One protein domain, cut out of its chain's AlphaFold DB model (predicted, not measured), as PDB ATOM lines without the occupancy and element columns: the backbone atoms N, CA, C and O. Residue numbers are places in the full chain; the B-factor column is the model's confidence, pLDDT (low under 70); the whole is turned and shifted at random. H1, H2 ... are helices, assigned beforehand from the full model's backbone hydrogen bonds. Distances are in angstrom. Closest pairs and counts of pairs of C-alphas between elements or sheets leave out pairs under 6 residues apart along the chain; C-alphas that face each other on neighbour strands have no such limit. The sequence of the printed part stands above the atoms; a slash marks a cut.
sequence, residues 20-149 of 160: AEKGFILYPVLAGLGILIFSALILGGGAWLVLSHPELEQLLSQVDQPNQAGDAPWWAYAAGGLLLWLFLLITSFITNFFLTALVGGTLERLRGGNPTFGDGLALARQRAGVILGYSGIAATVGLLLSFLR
ATOM      1  N   ALA A  20      66.855 179.742 198.916       63.72
ATOM      2  CA  ALA A  20      68.244 180.065 199.227       63.72
ATOM      3  C   ALA A  20      68.633 179.631 200.654       63.72
ATOM      4  O   ALA A  20      69.796 179.319 200.907       63.72
ATOM      5  N   GLU A  21      67.661 179.518 201.569       66.00
ATOM      6  CA  GLU A  21      67.870 179.094 202.953       66.00
ATOM      7  C   GLU A  21      67.249 177.714 203.223       66.00
ATOM      8  O   GLU A  21      66.172 177.574 203.804       66.00
ATOM      9  N   LYS A  22      67.973 176.652 202.837       60.75
ATOM     10  CA  LYS A  22      67.581 175.237 203.028       60.75
ATOM     11  C   LYS A  22      67.121 174.889 204.454       60.75
ATOM     12  O   LYS A  22      66.316 173.977 204.620       60.75
ATOM     13  N   GLY A  23      67.608 175.606 205.471       65.12
ATOM     14  CA  GLY A  23      67.217 175.415 206.872       65.12
ATOM     15  C   GLY A  23      65.762 175.793 207.175       65.12
ATOM     16  O   GLY A  23      65.156 175.213 208.071       65.12
ATOM     17  N   PHE A  24      65.180 176.724 206.415       67.25
ATOM     18  CA  PHE A  24      63.901 177.352 206.748       67.25
ATOM     19  C   PHE A  24      62.675 176.617 206.184       67.25
ATOM     20  O   PHE A  24      61.620 176.578 206.817       67.25
ATOM     21  N   ILE A  25      62.823 175.954 205.032       74.75
ATOM     22  CA  ILE A  25      61.766 175.147 204.383       74.75
ATOM     23  C   ILE A  25      61.473 173.843 205.150       74.75
ATOM     24  O   ILE A  25      60.413 173.238 204.984       74.75
ATOM     25  N   LEU A  26      62.373 173.414 206.034       77.94
ATOM     26  CA  LEU A  26      62.184 172.206 206.837       77.94
ATOM     27  C   LEU A  26      60.992 172.321 207.799       77.94
ATOM     28  O   LEU A  26      60.274 171.340 207.972       77.94
ATOM     29  N   TYR A  27      60.721 173.496 208.383       81.56
ATOM     30  CA  TYR A  27      59.623 173.639 209.350       81.56
ATOM     31  C   TYR A  27      58.228 173.436 208.728       81.56
ATOM     32  O   TYR A  27      57.474 172.626 209.266       81.56
ATOM     33  N   PRO A  28      57.859 174.085 207.599       82.00
ATOM     34  CA  PRO A  28      56.548 173.879 206.981       82.00
ATOM     35  C   PRO A  28      56.377 172.468 206.414       82.00
ATOM     36  O   PRO A  28      55.289 171.905 206.491       82.00
ATOM     37  N   VAL A  29      57.447 171.877 205.871       85.31
ATOM     38  CA  VAL A  29      57.411 170.508 205.336       85.31
ATOM     39  C   VAL A  29      57.197 169.493 206.455       85.31
ATOM     40  O   VAL A  29      56.350 168.613 206.320       85.31
ATOM     41  N   LEU A  30      57.904 169.632 207.581       85.69
ATOM     42  CA  LEU A  30      57.704 168.769 208.746       85.69
ATOM     43  C   LEU A  30      56.320 168.959 209.374       85.69
ATOM     44  O   LEU A  30      55.714 167.974 209.785       85.69
ATOM     45  N   ALA A  31      55.788 170.184 209.386       86.56
ATOM     46  CA  ALA A  31      54.413 170.440 209.808       86.56
ATOM     47  C   ALA A  31      53.405 169.719 208.904       86.56
ATOM     48  O   ALA A  31      52.528 169.013 209.396       86.56
ATOM     49  N   GLY A  32      53.557 169.861 207.585       88.19
ATOM     50  CA  GLY A  32      52.701 169.206 206.598       88.19
ATOM     51  C   GLY A  32      52.762 167.686 206.707       88.19
ATOM     52  O   GLY A  32      51.723 167.037 206.786       88.19
ATOM     53  N   LEU A  33      53.965 167.114 206.801       91.06
ATOM     54  CA  LEU A  33      54.152 165.679 207.023       91.06
ATOM     55  C   LEU A  33      53.544 165.216 208.349       91.06
ATOM     56  O   LEU A  33      52.872 164.192 208.374       91.06
ATOM     57  N   GLY A  34      53.729 165.973 209.433       88.44
ATOM     58  CA  GLY A  34      53.141 165.661 210.734       88.44
ATOM     59  C   GLY A  34      51.617 165.605 210.678       88.44
ATOM     60  O   GLY A  34      51.019 164.657 211.180       88.44
ATOM     61  N   ILE A  35      50.990 166.571 210.000       92.56
ATOM     62  CA  ILE A  35      49.536 166.602 209.798       92.56
ATOM     63  C   ILE A  35      49.084 165.439 208.916       92.56
ATOM     64  O   ILE A  35      48.086 164.799 209.234       92.56
ATOM     65  N   LEU A  36      49.809 165.136 207.834       93.25
ATOM     66  CA  LEU A  36      49.471 164.035 206.931       93.25
ATOM     67  C   LEU A  36      49.553 162.682 207.635       93.25
ATOM     68  O   LEU A  36      48.617 161.896 207.535       93.25
ATOM     69  N   ILE A  37      50.630 162.425 208.379       93.62
ATOM     70  CA  ILE A  37      50.803 161.190 209.151       93.62
ATOM     71  C   ILE A  37      49.717 161.086 210.220       93.62
ATOM     72  O   ILE A  37      49.084 160.042 210.344       93.62
ATOM     73  N   PHE A  38      49.462 162.167 210.961       92.56
ATOM     74  CA  PHE A  38      48.417 162.186 211.981       92.56
ATOM     75  C   PHE A  38      47.027 161.927 211.380       92.56
ATOM     76  O   PHE A  38      46.283 161.088 211.880       92.56
ATOM     77  N   SER A  39      46.706 162.583 210.265       91.81
ATOM     78  CA  SER A  39      45.436 162.400 209.555       91.81
ATOM     79  C   SER A  39      45.306 160.987 208.998       91.81
ATOM     80  O   SER A  39      44.257 160.373 209.145       91.81
ATOM     81  N   ALA A  40      46.370 160.437 208.411       93.94
ATOM     82  CA  ALA A  40      46.389 159.070 207.905       93.94
ATOM     83  C   ALA A  40      46.211 158.042 209.030       93.94
ATOM     84  O   ALA A  40      45.505 157.058 208.844       93.94
ATOM     85  N   LEU A  41      46.796 158.281 210.205       93.25
ATOM     86  CA  LEU A  41      46.640 157.411 211.367       93.25
ATOM     87  C   LEU A  41      45.215 157.462 211.928       93.25
ATOM     88  O   LEU A  41      44.641 156.419 212.220       93.25
ATOM     89  N   ILE A  42      44.625 158.655 212.041       92.19
ATOM     90  CA  ILE A  42      43.247 158.829 212.522       92.19
ATOM     91  C   ILE A  42      42.245 158.236 211.526       92.19
ATOM     92  O   ILE A  42      41.390 157.449 211.918       92.19
ATOM     93  N   LEU A  43      42.347 158.586 210.242       90.75
ATOM     94  CA  LEU A  43      41.413 158.128 209.211       90.75
ATOM     95  C   LEU A  43      41.610 156.648 208.889       90.75
ATOM     96  O   LEU A  43      40.637 155.908 208.811       90.75
ATOM     97  N   GLY A  44      42.856 156.205 208.733       91.94
ATOM     98  CA  GLY A  44      43.186 154.806 208.467       91.94
ATOM     99  C   GLY A  44      42.875 153.910 209.662       91.94
ATOM    100  O   GLY A  44      42.252 152.867 209.491       91.94
ATOM    101  N   GLY A  45      43.241 154.335 210.874       91.19
ATOM    102  CA  GLY A  45      42.906 153.623 212.106       91.19
ATOM    103  C   GLY A  45      41.403 153.602 212.377       91.19
ATOM    104  O   GLY A  45      40.869 152.559 212.732       91.19
ATOM    105  N   GLY A  46      40.707 154.718 212.142       88.88
ATOM    106  CA  GLY A  46      39.252 154.802 212.249       88.88
ATOM    107  C   GLY A  46      38.541 153.895 211.244       88.88
ATOM    108  O   GLY A  46      37.675 153.122 211.634       88.88
ATOM    109  N   ALA A  47      38.951 153.919 209.973       89.00
ATOM    110  CA  ALA A  47      38.405 153.037 208.943       89.00
ATOM    111  C   ALA A  47      38.662 151.560 209.265       89.00
ATOM    112  O   ALA A  47      37.746 150.750 209.182       89.00
ATOM    113  N   TRP A  48      39.881 151.213 209.686       92.62
ATOM    114  CA  TRP A  48      40.211 149.858 210.128       92.62
ATOM    115  C   TRP A  48      39.312 149.394 211.277       92.62
ATOM    116  O   TRP A  48      38.775 148.292 211.229       92.62
ATOM    117  N   LEU A  49      39.115 150.250 212.279       90.56
ATOM    118  CA  LEU A  49      38.333 149.947 213.472       90.56
ATOM    119  C   LEU A  49      36.836 149.780 213.160       90.56
ATOM    120  O   LEU A  49      36.195 148.910 213.740       90.56
ATOM    121  N   VAL A  50      36.292 150.544 212.208       89.12
ATOM    122  CA  VAL A  50      34.917 150.355 211.707       89.12
ATOM    123  C   VAL A  50      34.788 149.046 210.928       89.12
ATOM    124  O   VAL A  50      33.846 148.297 211.149       89.12
ATOM    125  N   LEU A  51      35.756 148.726 210.064       89.88
ATOM    126  CA  LEU A  51      35.746 147.483 209.287       89.88
ATOM    127  C   LEU A  51      35.913 146.228 210.160       89.88
ATOM    128  O   LEU A  51      35.396 145.171 209.809       89.88
ATOM    129  N   SER A  52      36.635 146.319 211.282       92.38
ATOM    130  CA  SER A  52      36.821 145.192 212.204       92.38
ATOM    131  C   SER A  52      35.656 144.990 213.178       92.38
ATOM    132  O   SER A  52      35.553 143.913 213.763       92.38
ATOM    133  N   HIS A  53      34.796 145.998 213.363       90.50
ATOM    134  CA  HIS A  53      33.692 145.988 214.325       90.50
ATOM    135  C   HIS A  53      32.364 146.373 213.651       90.50
ATOM    136  O   HIS A  53      32.034 147.561 213.586       90.50
ATOM    137  N   PRO A  54      31.554 145.395 213.198       85.81
ATOM    138  CA  PRO A  54      30.288 145.668 212.511       85.81
ATOM    139  C   PRO A  54      29.277 146.424 213.392       85.81
ATOM    140  O   PRO A  54      28.447 147.172 212.876       85.81
ATOM    141  N   GLU A  55      29.378 146.318 214.725       86.38
ATOM    142  CA  GLU A  55      28.589 147.144 215.649       86.38
ATOM    143  C   GLU A  55      28.814 148.657 215.469       86.38
ATOM    144  O   GLU A  55      27.891 149.450 215.659       86.38
ATOM    145  N   LEU A  56      30.018 149.082 215.076       84.81
ATOM    146  CA  LEU A  56      30.339 150.496 214.893       84.81
ATOM    147  C   LEU A  56      29.767 151.042 213.592       84.81
ATOM    148  O   LEU A  56      29.310 152.179 213.568       84.81
ATOM    149  N   GLU A  57      29.734 150.238 212.531       84.94
ATOM    150  CA  GLU A  57      29.076 150.605 211.274       84.94
ATOM    151  C   GLU A  57      27.572 150.850 211.491       84.94
ATOM    152  O   GLU A  57      27.011 151.850 211.029       84.94
ATOM    153  N   GLN A  58      26.930 149.991 212.289       83.19
ATOM    154  CA  GLN A  58      25.527 150.154 212.656       83.19
ATOM    155  C   GLN A  58      25.291 151.401 213.528       83.19
ATOM    156  O   GLN A  58      24.276 152.072 213.362       83.19
ATOM    157  N   LEU A  59      26.204 151.748 214.441       82.94
ATOM    158  CA  LEU A  59      26.096 152.967 215.256       82.94
ATOM    159  C   LEU A  59      26.359 154.245 214.447       82.94
ATOM    160  O   LEU A  59      25.657 155.240 214.617       82.94
ATOM    161  N   LEU A  60      27.350 154.236 213.555       81.88
ATOM    162  CA  LEU A  60      27.697 155.395 212.728       81.88
ATOM    163  C   LEU A  60      26.584 155.739 211.738       81.88
ATOM    164  O   LEU A  60      26.257 156.912 211.573       81.88
ATOM    165  N   SER A  61      25.955 154.730 211.132       81.62
ATOM    166  CA  SER A  61      24.800 154.931 210.248       81.62
ATOM    167  C   SER A  61      23.589 155.540 210.973       81.62
ATOM    168  O   SER A  61      22.874 156.347 210.381       81.62
ATOM    169  N   GLN A  62      23.394 155.238 212.263       80.44
ATOM    170  CA  GLN A  62      22.371 155.887 213.101       80.44
ATOM    171  C   GLN A  62      22.717 157.351 213.422       80.44
ATOM    172  O   GLN A  62      21.835 158.207 213.454       80.44
ATOM    173  N   VAL A  63      24.000 157.662 213.642       78.94
ATOM    174  CA  VAL A  63      24.468 159.042 213.870       78.94
ATOM    175  C   VAL A  63      24.302 159.906 212.614       78.94
ATOM    176  O   VAL A  63      23.955 161.080 212.736       78.94
ATOM    177  N   ASP A  64      24.512 159.331 211.427       80.25
ATOM    178  CA  ASP A  64      24.402 160.024 210.136       80.25
ATOM    179  C   ASP A  64      22.943 160.334 209.738       80.25
ATOM    180  O   ASP A  64      22.670 161.308 209.037       80.25
ATOM    181  N   GLN A  65      21.971 159.560 210.240       76.25
ATOM    182  CA  GLN A  65      20.537 159.751 209.976       76.25
ATOM    183  C   GLN A  65      19.740 160.072 211.256       76.25
ATOM    184  O   GLN A  65      18.899 159.280 211.685       76.25
ATOM    185  N   PRO A  66      19.910 161.275 211.840       63.56
ATOM    186  CA  PRO A  66      19.312 161.639 213.131       63.56
ATOM    187  C   PRO A  66      17.774 161.746 213.122       63.56
ATOM    188  O   PRO A  66      17.159 161.817 214.183       63.56
ATOM    189  N   ASN A  67      17.138 161.772 211.943       63.72
ATOM    190  CA  ASN A  67      15.693 161.990 211.797       63.72
ATOM    191  C   ASN A  67      14.848 160.706 211.885       63.72
ATOM    192  O   ASN A  67      13.626 160.801 212.002       63.72
ATOM    193  N   GLN A  68      15.463 159.519 211.872       64.44
ATOM    194  CA  GLN A  68      14.778 158.265 212.198       64.44
ATOM    195  C   GLN A  68      14.918 158.006 213.705       64.44
ATOM    196  O   GLN A  68      15.760 157.242 214.149       64.44
ATOM    197  N   ALA A  69      14.135 158.757 214.485       52.12
ATOM    198  CA  ALA A  69      13.801 158.516 215.890       52.12
ATOM    199  C   ALA A  69      14.916 157.944 216.805       52.12
ATOM    200  O   ALA A  69      14.795 156.839 217.305       52.12
ATOM    201  N   GLY A  70      15.937 158.743 217.132       57.72
ATOM    202  CA  GLY A  70      16.559 158.726 218.470       57.72
ATOM    203  C   GLY A  70      17.312 157.473 218.954       57.72
ATOM    204  O   GLY A  70      17.635 157.426 220.139       57.72
ATOM    205  N   ASP A  71      17.614 156.497 218.097       67.75
ATOM    206  CA  ASP A  71      18.225 155.226 218.531       67.75
ATOM    207  C   ASP A  71      19.722 155.330 218.878       67.75
ATOM    208  O   ASP A  71      20.232 154.550 219.689       67.75
ATOM    209  N   ALA A  72      20.437 156.326 218.341       70.62
ATOM    210  CA  ALA A  72      21.831 156.542 218.707       70.62
ATOM    211  C   ALA A  72      21.919 157.138 220.126       70.62
ATOM    212  O   ALA A  72      21.393 158.227 220.390       70.62
ATOM    213  N   PRO A  73      22.617 156.478 221.063       83.56
ATOM    214  CA  PRO A  73      22.728 156.982 222.419       83.56
ATOM    215  C   PRO A  73      23.499 158.310 222.443       83.56
ATOM    216  O   PRO A  73      24.444 158.518 221.683       83.56
ATOM    217  N   TRP A  74      23.141 159.214 223.360       80.12
ATOM    218  CA  TRP A  74      23.739 160.558 223.465       80.12
ATOM    219  C   TRP A  74      25.278 160.550 223.546       80.12
ATOM    220  O   TRP A  74      25.935 161.476 223.066       80.12
ATOM    221  N   TRP A  75      25.861 159.495 224.128       83.50
ATOM    222  CA  TRP A  75      27.308 159.339 224.235       83.50
ATOM    223  C   TRP A  75      27.973 159.126 222.872       83.50
ATOM    224  O   TRP A  75      29.130 159.504 222.726       83.50
ATOM    225  N   ALA A  76      27.273 158.584 221.868       86.31
ATOM    226  CA  ALA A  76      27.804 158.402 220.518       86.31
ATOM    227  C   ALA A  76      28.008 159.758 219.825       86.31
ATOM    228  O   ALA A  76      29.084 160.030 219.290       86.31
ATOM    229  N   TYR A  77      27.026 160.660 219.935       83.62
ATOM    230  CA  TYR A  77      27.157 162.045 219.469       83.62
ATOM    231  C   TYR A  77      28.254 162.801 220.230       83.62
ATOM    232  O   TYR A  77      29.057 163.511 219.621       83.62
ATOM    233  N   ALA A  78      28.336 162.617 221.554       87.19
ATOM    234  CA  ALA A  78      29.390 163.220 222.370       87.19
ATOM    235  C   ALA A  78      30.785 162.693 221.993       87.19
ATOM    236  O   ALA A  78      31.724 163.479 221.885       87.19
ATOM    237  N   ALA A  79      30.924 161.388 221.742       87.62
ATOM    238  CA  ALA A  79      32.173 160.758 221.331       87.62
ATOM    239  C   ALA A  79      32.623 161.239 219.945       87.62
ATOM    240  O   ALA A  79      33.788 161.599 219.783       87.62
ATOM    241  N   GLY A  80      31.711 161.328 218.970       85.62
ATOM    242  CA  GLY A  80      32.005 161.885 217.645       85.62
ATOM    243  C   GLY A  80      32.430 163.357 217.708       85.62
ATOM    244  O   GLY A  80      33.443 163.740 217.125       85.62
ATOM    245  N   GLY A  81      31.712 164.177 218.485       86.62
ATOM    246  CA  GLY A  81      32.067 165.580 218.711       86.62
ATOM    247  C   GLY A  81      33.416 165.752 219.416       86.62
ATOM    248  O   GLY A  81      34.224 166.586 219.006       86.62
ATOM    249  N   LEU A  82      33.697 164.933 220.435       89.19
ATOM    250  CA  LEU A  82      34.971 164.942 221.153       89.19
ATOM    251  C   LEU A  82      36.129 164.498 220.253       89.19
ATOM    252  O   LEU A  82      37.193 165.111 220.299       89.19
ATOM    253  N   LEU A  83      35.925 163.480 219.413       89.12
ATOM    254  CA  LEU A  83      36.919 163.009 218.449       89.12
ATOM    255  C   LEU A  83      37.264 164.107 217.435       89.12
ATOM    256  O   LEU A  83      38.443 164.389 217.218       89.12
ATOM    257  N   LEU A  84      36.251 164.769 216.864       87.25
ATOM    258  CA  LEU A  84      36.440 165.913 215.967       87.25
ATOM    259  C   LEU A  84      37.169 167.063 216.669       87.25
ATOM    260  O   LEU A  84      38.081 167.660 216.096       87.25
ATOM    261  N   TRP A  85      36.812 167.356 217.919       88.62
ATOM    262  CA  TRP A  85      37.488 168.384 218.704       88.62
ATOM    263  C   TRP A  85      38.960 168.052 218.952       88.62
ATOM    264  O   TRP A  85      39.815 168.906 218.728       88.62
ATOM    265  N   LEU A  86      39.274 166.815 219.353       90.94
ATOM    266  CA  LEU A  86      40.648 166.344 219.548       90.94
ATOM    267  C   LEU A  86      41.448 166.414 218.246       90.94
ATOM    268  O   LEU A  86      42.593 166.865 218.246       90.94
ATOM    269  N   PHE A  87      40.842 166.001 217.133       89.56
ATOM    270  CA  PHE A  87      41.457 166.076 215.815       89.56
ATOM    271  C   PHE A  87      41.819 167.522 215.450       89.56
ATOM    272  O   PHE A  87      42.954 167.799 215.051       89.56
ATOM    273  N   LEU A  88      40.890 168.465 215.646       89.62
ATOM    274  CA  LEU A  88      41.128 169.891 215.413       89.62
ATOM    275  C   LEU A  88      42.172 170.466 216.373       89.62
ATOM    276  O   LEU A  88      43.019 171.251 215.945       89.62
ATOM    277  N   LEU A  89      42.142 170.065 217.645       89.94
ATOM    278  CA  LEU A  89      43.092 170.486 218.670       89.94
ATOM    279  C   LEU A  89      44.517 170.080 218.303       89.94
ATOM    280  O   LEU A  89      45.411 170.925 218.297       89.94
ATOM    281  N   ILE A  90      44.725 168.808 217.968       91.12
ATOM    282  CA  ILE A  90      46.046 168.266 217.645       91.12
ATOM    283  C   ILE A  90      46.554 168.856 216.330       91.12
ATOM    284  O   ILE A  90      47.694 169.311 216.268       91.12
ATOM    285  N   THR A  91      45.708 168.923 215.300       88.88
ATOM    286  CA  THR A  91      46.095 169.497 214.003       88.88
ATOM    287  C   THR A  91      46.484 170.968 214.153       88.88
ATOM    288  O   THR A  91      47.554 171.372 213.700       88.88
ATOM    289  N   SER A  92      45.679 171.752 214.879       87.12
ATOM    290  CA  SER A  92      45.974 173.162 215.168       87.12
ATOM    291  C   SER A  92      47.243 173.317 216.002       87.12
ATOM    292  O   SER A  92      48.052 174.203 215.733       87.12
ATOM    293  N   PHE A  93      47.453 172.439 216.984       90.81
ATOM    294  CA  PHE A  93      48.665 172.433 217.795       90.81
ATOM    295  C   PHE A  93      49.910 172.184 216.950       90.81
ATOM    296  O   PHE A  93      50.859 172.959 217.042       90.81
ATOM    297  N   ILE A  94      49.895 171.165 216.085       90.50
ATOM    298  CA  ILE A  94      51.004 170.863 215.174       90.50
ATOM    299  C   ILE A  94      51.287 172.084 214.289       90.50
ATOM    300  O   ILE A  94      52.422 172.558 214.247       90.50
ATOM    301  N   THR A  95      50.267 172.653 213.641       89.81
ATOM    302  CA  THR A  95      50.440 173.834 212.782       89.81
ATOM    303  C   THR A  95      51.050 175.010 213.544       89.81
ATOM    304  O   THR A  95      52.061 175.565 213.113       89.81
ATOM    305  N   ASN A  96      50.487 175.368 214.698       88.50
ATOM    306  CA  ASN A  96      50.944 176.512 215.486       88.50
ATOM    307  C   ASN A  96      52.338 176.285 216.086       88.50
ATOM    308  O   ASN A  96      53.121 177.229 216.210       88.50
ATOM    309  N   PHE A  97      52.675 175.044 216.433       88.88
ATOM    310  CA  PHE A  97      53.982 174.679 216.964       88.88
ATOM    311  C   PHE A  97      55.091 174.901 215.936       88.88
ATOM    312  O   PHE A  97      56.055 175.621 216.207       88.88
ATOM    313  N   PHE A  98      54.925 174.361 214.729       88.12
ATOM    314  CA  PHE A  98      55.900 174.554 213.655       88.12
ATOM    315  C   PHE A  98      55.909 175.990 213.126       88.12
ATOM    316  O   PHE A  98      56.975 176.502 212.790       88.12
ATOM    317  N   LEU A  99      54.760 176.675 213.119       89.19
ATOM    318  CA  LEU A  99      54.696 178.101 212.806       89.19
ATOM    319  C   LEU A  99      55.495 178.927 213.822       89.19
ATOM    320  O   LEU A  99      56.243 179.819 213.436       89.19
ATOM    321  N   THR A 100      55.403 178.604 215.112       87.88
ATOM    322  CA  THR A 100      56.192 179.279 216.154       87.88
ATOM    323  C   THR A 100      57.685 178.992 215.995       87.88
ATOM    324  O   THR A 100      58.495 179.901 216.163       87.88
ATOM    325  N   ALA A 101      58.065 177.766 215.621       86.94
ATOM    326  CA  ALA A 101      59.459 177.417 215.334       86.94
ATOM    327  C   ALA A 101      60.018 178.203 214.130       86.94
ATOM    328  O   ALA A 101      61.127 178.736 214.196       86.94
ATOM    329  N   LEU A 102      59.215 178.341 213.069       86.31
ATOM    330  CA  LEU A 102      59.510 179.136 211.874       86.31
ATOM    331  C   LEU A 102      59.663 180.630 212.217       86.31
ATOM    332  O   LEU A 102      60.629 181.281 211.827       86.31
ATOM    333  N   VAL A 103      58.733 181.194 212.986       85.25
ATOM    334  CA  VAL A 103      58.810 182.601 213.410       85.25
ATOM    335  C   VAL A 103      60.007 182.826 214.343       85.25
ATOM    336  O   VAL A 103      60.698 183.834 214.242       85.25
ATOM    337  N   GLY A 104      60.323 181.857 215.203       84.81
ATOM    338  CA  GLY A 104      61.499 181.888 216.070       84.81
ATOM    339  C   GLY A 104      62.811 181.985 215.296       84.81
ATOM    340  O   GLY A 104      63.584 182.918 215.501       84.81
ATOM    341  N   GLY A 105      63.040 181.055 214.365       83.44
ATOM    342  CA  GLY A 105      64.262 181.051 213.561       83.44
ATOM    343  C   GLY A 105      64.392 182.282 212.655       83.44
ATOM    344  O   GLY A 105      65.501 182.760 212.432       83.44
ATOM    345  N   THR A 106      63.277 182.830 212.155       83.12
ATOM    346  CA  THR A 106      63.308 183.994 211.255       83.12
ATOM    347  C   THR A 106      63.677 185.238 212.034       83.12
ATOM    348  O   THR A 106      64.515 186.010 211.580       83.12
ATOM    349  N   LEU A 107      63.104 185.423 213.225       84.50
ATOM    350  CA  LEU A 107      63.448 186.542 214.097       84.50
ATOM    351  C   LEU A 107      64.925 186.509 214.511       84.50
ATOM    352  O   LEU A 107      65.560 187.560 214.543       84.50
ATOM    353  N   GLU A 108      65.489 185.328 214.771       83.50
ATOM    354  CA  GLU A 108      66.914 185.173 215.095       83.50
ATOM    355  C   GLU A 108      67.818 185.508 213.892       83.50
ATOM    356  O   GLU A 108      68.824 186.205 214.032       83.50
ATOM    357  N   ARG A 109      67.417 185.097 212.680       81.25
ATOM    358  CA  ARG A 109      68.106 185.451 211.426       81.25
ATOM    359  C   ARG A 109      68.075 186.956 211.158       81.25
ATOM    360  O   ARG A 109      69.097 187.539 210.814       81.25
ATOM    361  N   LEU A 110      66.917 187.595 211.348       82.94
ATOM    362  CA  LEU A 110      66.738 189.042 211.154       82.94
ATOM    363  C   LEU A 110      67.584 189.878 212.123       82.94
ATOM    364  O   LEU A 110      67.930 191.013 211.808       82.94
ATOM    365  N   ARG A 111      67.950 189.319 213.281       86.31
ATOM    366  CA  ARG A 111      68.864 189.937 214.254       86.31
ATOM    367  C   ARG A 111      70.347 189.770 213.892       86.31
ATOM    368  O   ARG A 111      71.199 190.220 214.649       86.31
ATOM    369  N   GLY A 112      70.659 189.150 212.751       81.56
ATOM    370  CA  GLY A 112      72.028 188.892 212.297       81.56
ATOM    371  C   GLY A 112      72.648 187.607 212.858       81.56
ATOM    372  O   GLY A 112      73.851 187.406 212.712       81.56
ATOM    373  N   GLY A 113      71.854 186.743 213.504       80.88
ATOM    374  CA  GLY A 113      72.306 185.450 214.017       80.88
ATOM    375  C   GLY A 113      72.394 184.356 212.943       80.88
ATOM    376  O   GLY A 113      71.885 184.492 211.829       80.88
ATOM    377  N   ASN A 114      73.000 183.221 213.306       77.31
ATOM    378  CA  ASN A 114      73.044 181.999 212.492       77.31
ATOM    379  C   ASN A 114      72.158 180.906 213.118       77.31
ATOM    380  O   ASN A 114      72.682 180.016 213.784       77.31
ATOM    381  N   PRO A 115      70.823 180.975 212.945       74.50
ATOM    382  CA  PRO A 115      69.916 180.012 213.553       74.50
ATOM    383  C   PRO A 115      70.113 178.611 212.976       74.50
ATOM    384  O   PRO A 115      70.164 178.421 211.758       74.50
ATOM    385  N   THR A 116      70.157 177.621 213.863       78.31
ATOM    386  CA  THR A 116      70.112 176.202 213.503       78.31
ATOM    387  C   THR A 116      68.674 175.690 213.597       78.31
ATOM    388  O   THR A 116      67.857 176.215 214.353       78.31
ATOM    389  N   PHE A 117      68.352 174.612 212.873       73.50
ATOM    390  CA  PHE A 117      67.034 173.965 212.934       73.50
ATOM    391  C   PHE A 117      66.582 173.649 214.381       73.50
ATOM    392  O   PHE A 117      65.410 173.815 214.737       73.50
ATOM    393  N   GLY A 118      67.531 173.246 215.234       74.25
ATOM    394  CA  GLY A 118      67.293 172.933 216.643       74.25
ATOM    395  C   GLY A 118      66.876 174.132 217.500       74.25
ATOM    396  O   GLY A 118      66.083 173.947 218.419       74.25
ATOM    397  N   ASP A 119      67.320 175.349 217.176       79.94
ATOM    398  CA  ASP A 119      67.058 176.541 217.995       79.94
ATOM    399  C   ASP A 119      65.588 176.966 217.896       79.94
ATOM    400  O   ASP A 119      64.926 177.215 218.906       79.94
ATOM    401  N   GLY A 120      65.031 176.942 216.678       81.06
ATOM    402  CA  GLY A 120      63.603 177.186 216.456       81.06
ATOM    403  C   GLY A 120      62.722 176.127 217.126       81.06
ATOM    404  O   GLY A 120      61.693 176.453 217.722       81.06
ATOM    405  N   LEU A 121      63.146 174.858 217.097       82.75
ATOM    406  CA  LEU A 121      62.415 173.762 217.738       82.75
ATOM    407  C   LEU A 121      62.474 173.851 219.273       82.75
ATOM    408  O   LEU A 121      61.469 173.611 219.944       82.75
ATOM    409  N   ALA A 122      63.626 174.228 219.832       84.56
ATOM    410  CA  ALA A 122      63.801 174.442 221.263       84.56
ATOM    411  C   ALA A 122      62.929 175.601 221.765       84.56
ATOM    412  O   ALA A 122      62.236 175.451 222.775       84.56
ATOM    413  N   LEU A 123      62.884 176.716 221.029       84.31
ATOM    414  CA  LEU A 123      62.019 177.851 221.352       84.31
ATOM    415  C   LEU A 123      60.532 177.467 221.314       84.31
ATOM    416  O   LEU A 123      59.778 177.803 222.230       84.31
ATOM    417  N   ALA A 124      60.103 176.732 220.282       85.19
ATOM    418  CA  ALA A 124      58.731 176.240 220.188       85.19
ATOM    419  C   ALA A 124      58.392 175.287 221.346       85.19
ATOM    420  O   ALA A 124      57.322 175.396 221.944       85.19
ATOM    421  N   ARG A 125      59.326 174.409 221.734       86.69
ATOM    422  CA  ARG A 125      59.162 173.487 222.868       86.69
ATOM    423  C   ARG A 125      59.027 174.216 224.205       86.69
ATOM    424  O   ARG A 125      58.187 173.824 225.009       86.69
ATOM    425  N   GLN A 126      59.773 175.297 224.428       88.69
ATOM    426  CA  GLN A 126      59.623 176.140 225.625       88.69
ATOM    427  C   GLN A 126      58.247 176.819 225.698       88.69
ATOM    428  O   GLN A 126      57.736 177.076 226.785       88.69
ATOM    429  N   ARG A 127      57.626 177.091 224.545       86.38
ATOM    430  CA  ARG A 127      56.308 177.736 224.439       86.38
ATOM    431  C   ARG A 127      55.161 176.750 224.223       86.38
ATOM    432  O   ARG A 127      54.024 177.189 224.060       86.38
ATOM    433  N   ALA A 128      55.422 175.441 224.267       83.06
ATOM    434  CA  ALA A 128      54.434 174.406 223.961       83.06
ATOM    435  C   ALA A 128      53.147 174.549 224.791       83.06
ATOM    436  O   ALA A 128      52.060 174.414 224.241       83.06
ATOM    437  N   GLY A 129      53.248 174.917 226.074       83.44
ATOM    438  CA  GLY A 129      52.076 175.148 226.930       83.44
ATOM    439  C   GLY A 129      51.187 176.311 226.464       83.44
ATOM    440  O   GLY A 129      49.967 176.187 226.433       83.44
ATOM    441  N   VAL A 130      51.785 177.423 226.026       87.94
ATOM    442  CA  VAL A 130      51.036 178.574 225.488       87.94
ATOM    443  C   VAL A 130      50.417 178.228 224.130       87.94
ATOM    444  O   VAL A 130      49.270 178.582 223.860       87.94
ATOM    445  N   ILE A 131      51.148 177.485 223.294       86.81
ATOM    446  CA  ILE A 131      50.673 177.020 221.984       86.81
ATOM    447  C   ILE A 131      49.489 176.059 222.150       86.81
ATOM    448  O   ILE A 131      48.528 176.150 221.387       86.81
ATOM    449  N   LEU A 132      49.511 175.186 223.164       84.12
ATOM    450  CA  LEU A 132      48.369 174.340 223.521       84.12
ATOM    451  C   LEU A 132      47.149 175.179 223.906       84.12
ATOM    452  O   LEU A 132      46.061 174.919 223.400       84.12
ATOM    453  N   GLY A 133      47.328 176.224 224.722       84.88
ATOM    454  CA  GLY A 133      46.244 177.139 225.093       84.88
ATOM    455  C   GLY A 133      45.600 177.827 223.885       84.88
ATOM    456  O   GLY A 133      44.378 177.811 223.735       84.88
ATOM    457  N   TYR A 134      46.416 178.361 222.970       87.44
ATOM    458  CA  TYR A 134      45.913 178.986 221.742       87.44
ATOM    459  C   TYR A 134      45.229 177.973 220.812       87.44
ATOM    460  O   TYR A 134      44.192 178.256 220.216       87.44
ATOM    461  N   SER A 135      45.776 176.762 220.727       84.69
ATOM    462  CA  SER A 135      45.202 175.687 219.915       84.69
ATOM    463  C   SER A 135      43.879 175.180 220.489       84.69
ATOM    464  O   SER A 135      42.990 174.830 219.723       84.69
ATOM    465  N   GLY A 136      43.706 175.221 221.815       83.88
ATOM    466  CA  GLY A 136      42.421 174.990 222.476       83.88
ATOM    467  C   GLY A 136      41.354 175.968 221.996       83.88
ATOM    468  O   GLY A 136      40.275 175.549 221.578       83.88
ATOM    469  N   ILE A 137      41.682 177.261 221.954       86.06
ATOM    470  CA  ILE A 137      40.779 178.293 221.429       86.06
ATOM    471  C   ILE A 137      40.481 178.029 219.947       86.06
ATOM    472  O   ILE A 137      39.316 177.977 219.555       86.06
ATOM    473  N   ALA A 138      41.506 177.776 219.130       84.50
ATOM    474  CA  ALA A 138      41.332 177.468 217.711       84.50
ATOM    475  C   ALA A 138      40.431 176.241 217.480       84.50
ATOM    476  O   ALA A 138      39.577 176.272 216.597       84.50
ATOM    477  N   ALA A 139      40.552 175.199 218.305       82.75
ATOM    478  CA  ALA A 139      39.704 174.013 218.235       82.75
ATOM    479  C   ALA A 139      38.244 174.324 218.587       82.75
ATOM    480  O   ALA A 139      37.335 173.847 217.910       82.75
ATOM    481  N   THR A 140      38.002 175.160 219.604       87.12
ATOM    482  CA  THR A 140      36.634 175.596 219.937       87.12
ATOM    483  C   THR A 140      36.001 176.420 218.817       87.12
ATOM    484  O   THR A 140      34.859 176.163 218.446       87.12
ATOM    485  N   VAL A 141      36.749 177.349 218.211       87.00
ATOM    486  CA  VAL A 141      36.281 178.127 217.051       87.00
ATOM    487  C   VAL A 141      36.062 177.215 215.845       87.00
ATOM    488  O   VAL A 141      35.063 177.353 215.146       87.00
ATOM    489  N   GLY A 142      36.954 176.247 215.625       79.38
ATOM    490  CA  GLY A 142      36.833 175.250 214.566       79.38
ATOM    491  C   GLY A 142      35.542 174.443 214.680       79.38
ATOM    492  O   GLY A 142      34.806 174.345 213.703       79.38
ATOM    493  N   LEU A 143      35.210 173.952 215.880       82.88
ATOM    494  CA  LEU A 143      33.914 173.316 216.131       82.88
ATOM    495  C   LEU A 143      32.749 174.266 215.846       82.88
ATOM    496  O   LEU A 143      31.793 173.876 215.178       82.88
ATOM    497  N   LEU A 144      32.829 175.510 216.325       86.94
ATOM    498  CA  LEU A 144      31.775 176.506 216.141       86.94
ATOM    499  C   LEU A 144      31.487 176.754 214.650       86.94
ATOM    500  O   LEU A 144      30.330 176.778 214.231       86.94
ATOM    501  N   LEU A 145      32.542 176.883 213.841       82.75
ATOM    502  CA  LEU A 145      32.443 177.041 212.392       82.75
ATOM    503  C   LEU A 145      31.910 175.780 211.707       82.75
ATOM    504  O   LEU A 145      31.119 175.904 210.774       82.75
ATOM    505  N   SER A 146      32.288 174.584 212.166       77.50
ATOM    506  CA  SER A 146      31.730 173.327 211.653       77.50
ATOM    507  C   SER A 146      30.220 173.234 211.896       77.50
ATOM    508  O   SER A 146      29.480 172.861 210.988       77.50
ATOM    509  N   PHE A 147      29.741 173.661 213.071       77.25
ATOM    510  CA  PHE A 147      28.304 173.730 213.365       77.25
ATOM    511  C   PHE A 147      27.562 174.767 212.514       77.25
ATOM    512  O   PHE A 147      26.408 174.548 212.148       77.25
ATOM    513  N   LEU A 148      28.202 175.896 212.196       80.88
ATOM    514  CA  LEU A 148      27.634 176.920 211.315       80.88
ATOM    515  C   LEU A 148      27.580 176.444 209.856       80.88
ATOM    516  O   LEU A 148      26.559 176.612 209.199       80.88
ATOM    517  N   ARG A 149      28.635 175.782 209.375       76.81
ATOM    518  CA  ARG A 149      28.741 175.288 207.994       76.81
ATOM    519  C   ARG A 149      27.706 174.214 207.655       76.81
ATOM    520  O   ARG A 149      27.287 174.130 206.506       76.81
TER     521      ARG A 149
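What this domain is: This is residues 20 to 149 of the 160 residues of an uncharacterized protein of Halochromatium sp (UniProt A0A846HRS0). Two long helices, H1 and H3, run opposite ways and nearly side by side in a long narrow frame, touching toward one end and spreading toward the other, where short H2 spans the gap. Past the end where H1 and H3 touch, the backbone folds back through short H4 to H5, which crosses H3 on the side away from H1. The printed part has 130 residues, with five named helices in the order H1 to H5 and no named strand: all helix. It is a loose rod spanning 66 by 28 by 24 A, with a radius of gyration of the C-alphas of 19.5 A.

Where its parts are: Find C-alpha 26 at (62.184, 172.206, 206.837); from there H1 runs 37.4 A to residue 52. H2 holds residues 54 to 64, and H3 residues 74 to 110, 53.0 A long. H4 holds residues 117 to 126; H5, residues 128 to 149, runs 30.3 A to C-alpha 149 at (28.741, 175.288, 207.994).

How they stand to each other: Begin at H3, the hub, which touches the four other helices. Its residues 91 to 102 touch H1 at a shallow tilt of 15 degrees, closest at C-alphas 27 and 98, 5.8 A. H2 and H3 only just touch, with 3 pairs of C-alphas within 8 A, closest at 63 and 77, 6.9 A; they stand about perpendicular, at 82 degrees. H4 touches H3 at a steep tilt of 52 degrees, C-alphas 101 and 120 being closest at 4.3 A. H5 touches H3 at a steep tilt of 51 degrees, closest at C-alphas 89 and 139, 4.9 A. H1 and H5 are apart. In the five helices every O i to N i+4 pair is within hydrogen-bond range.

The domain as a whole: The C-alphas farthest apart, 69 and 112, are 65.8 A apart. The printed part has no cut and no long link. Look for pLDDT under 70 at residues 20 to 24 and 66 to 71.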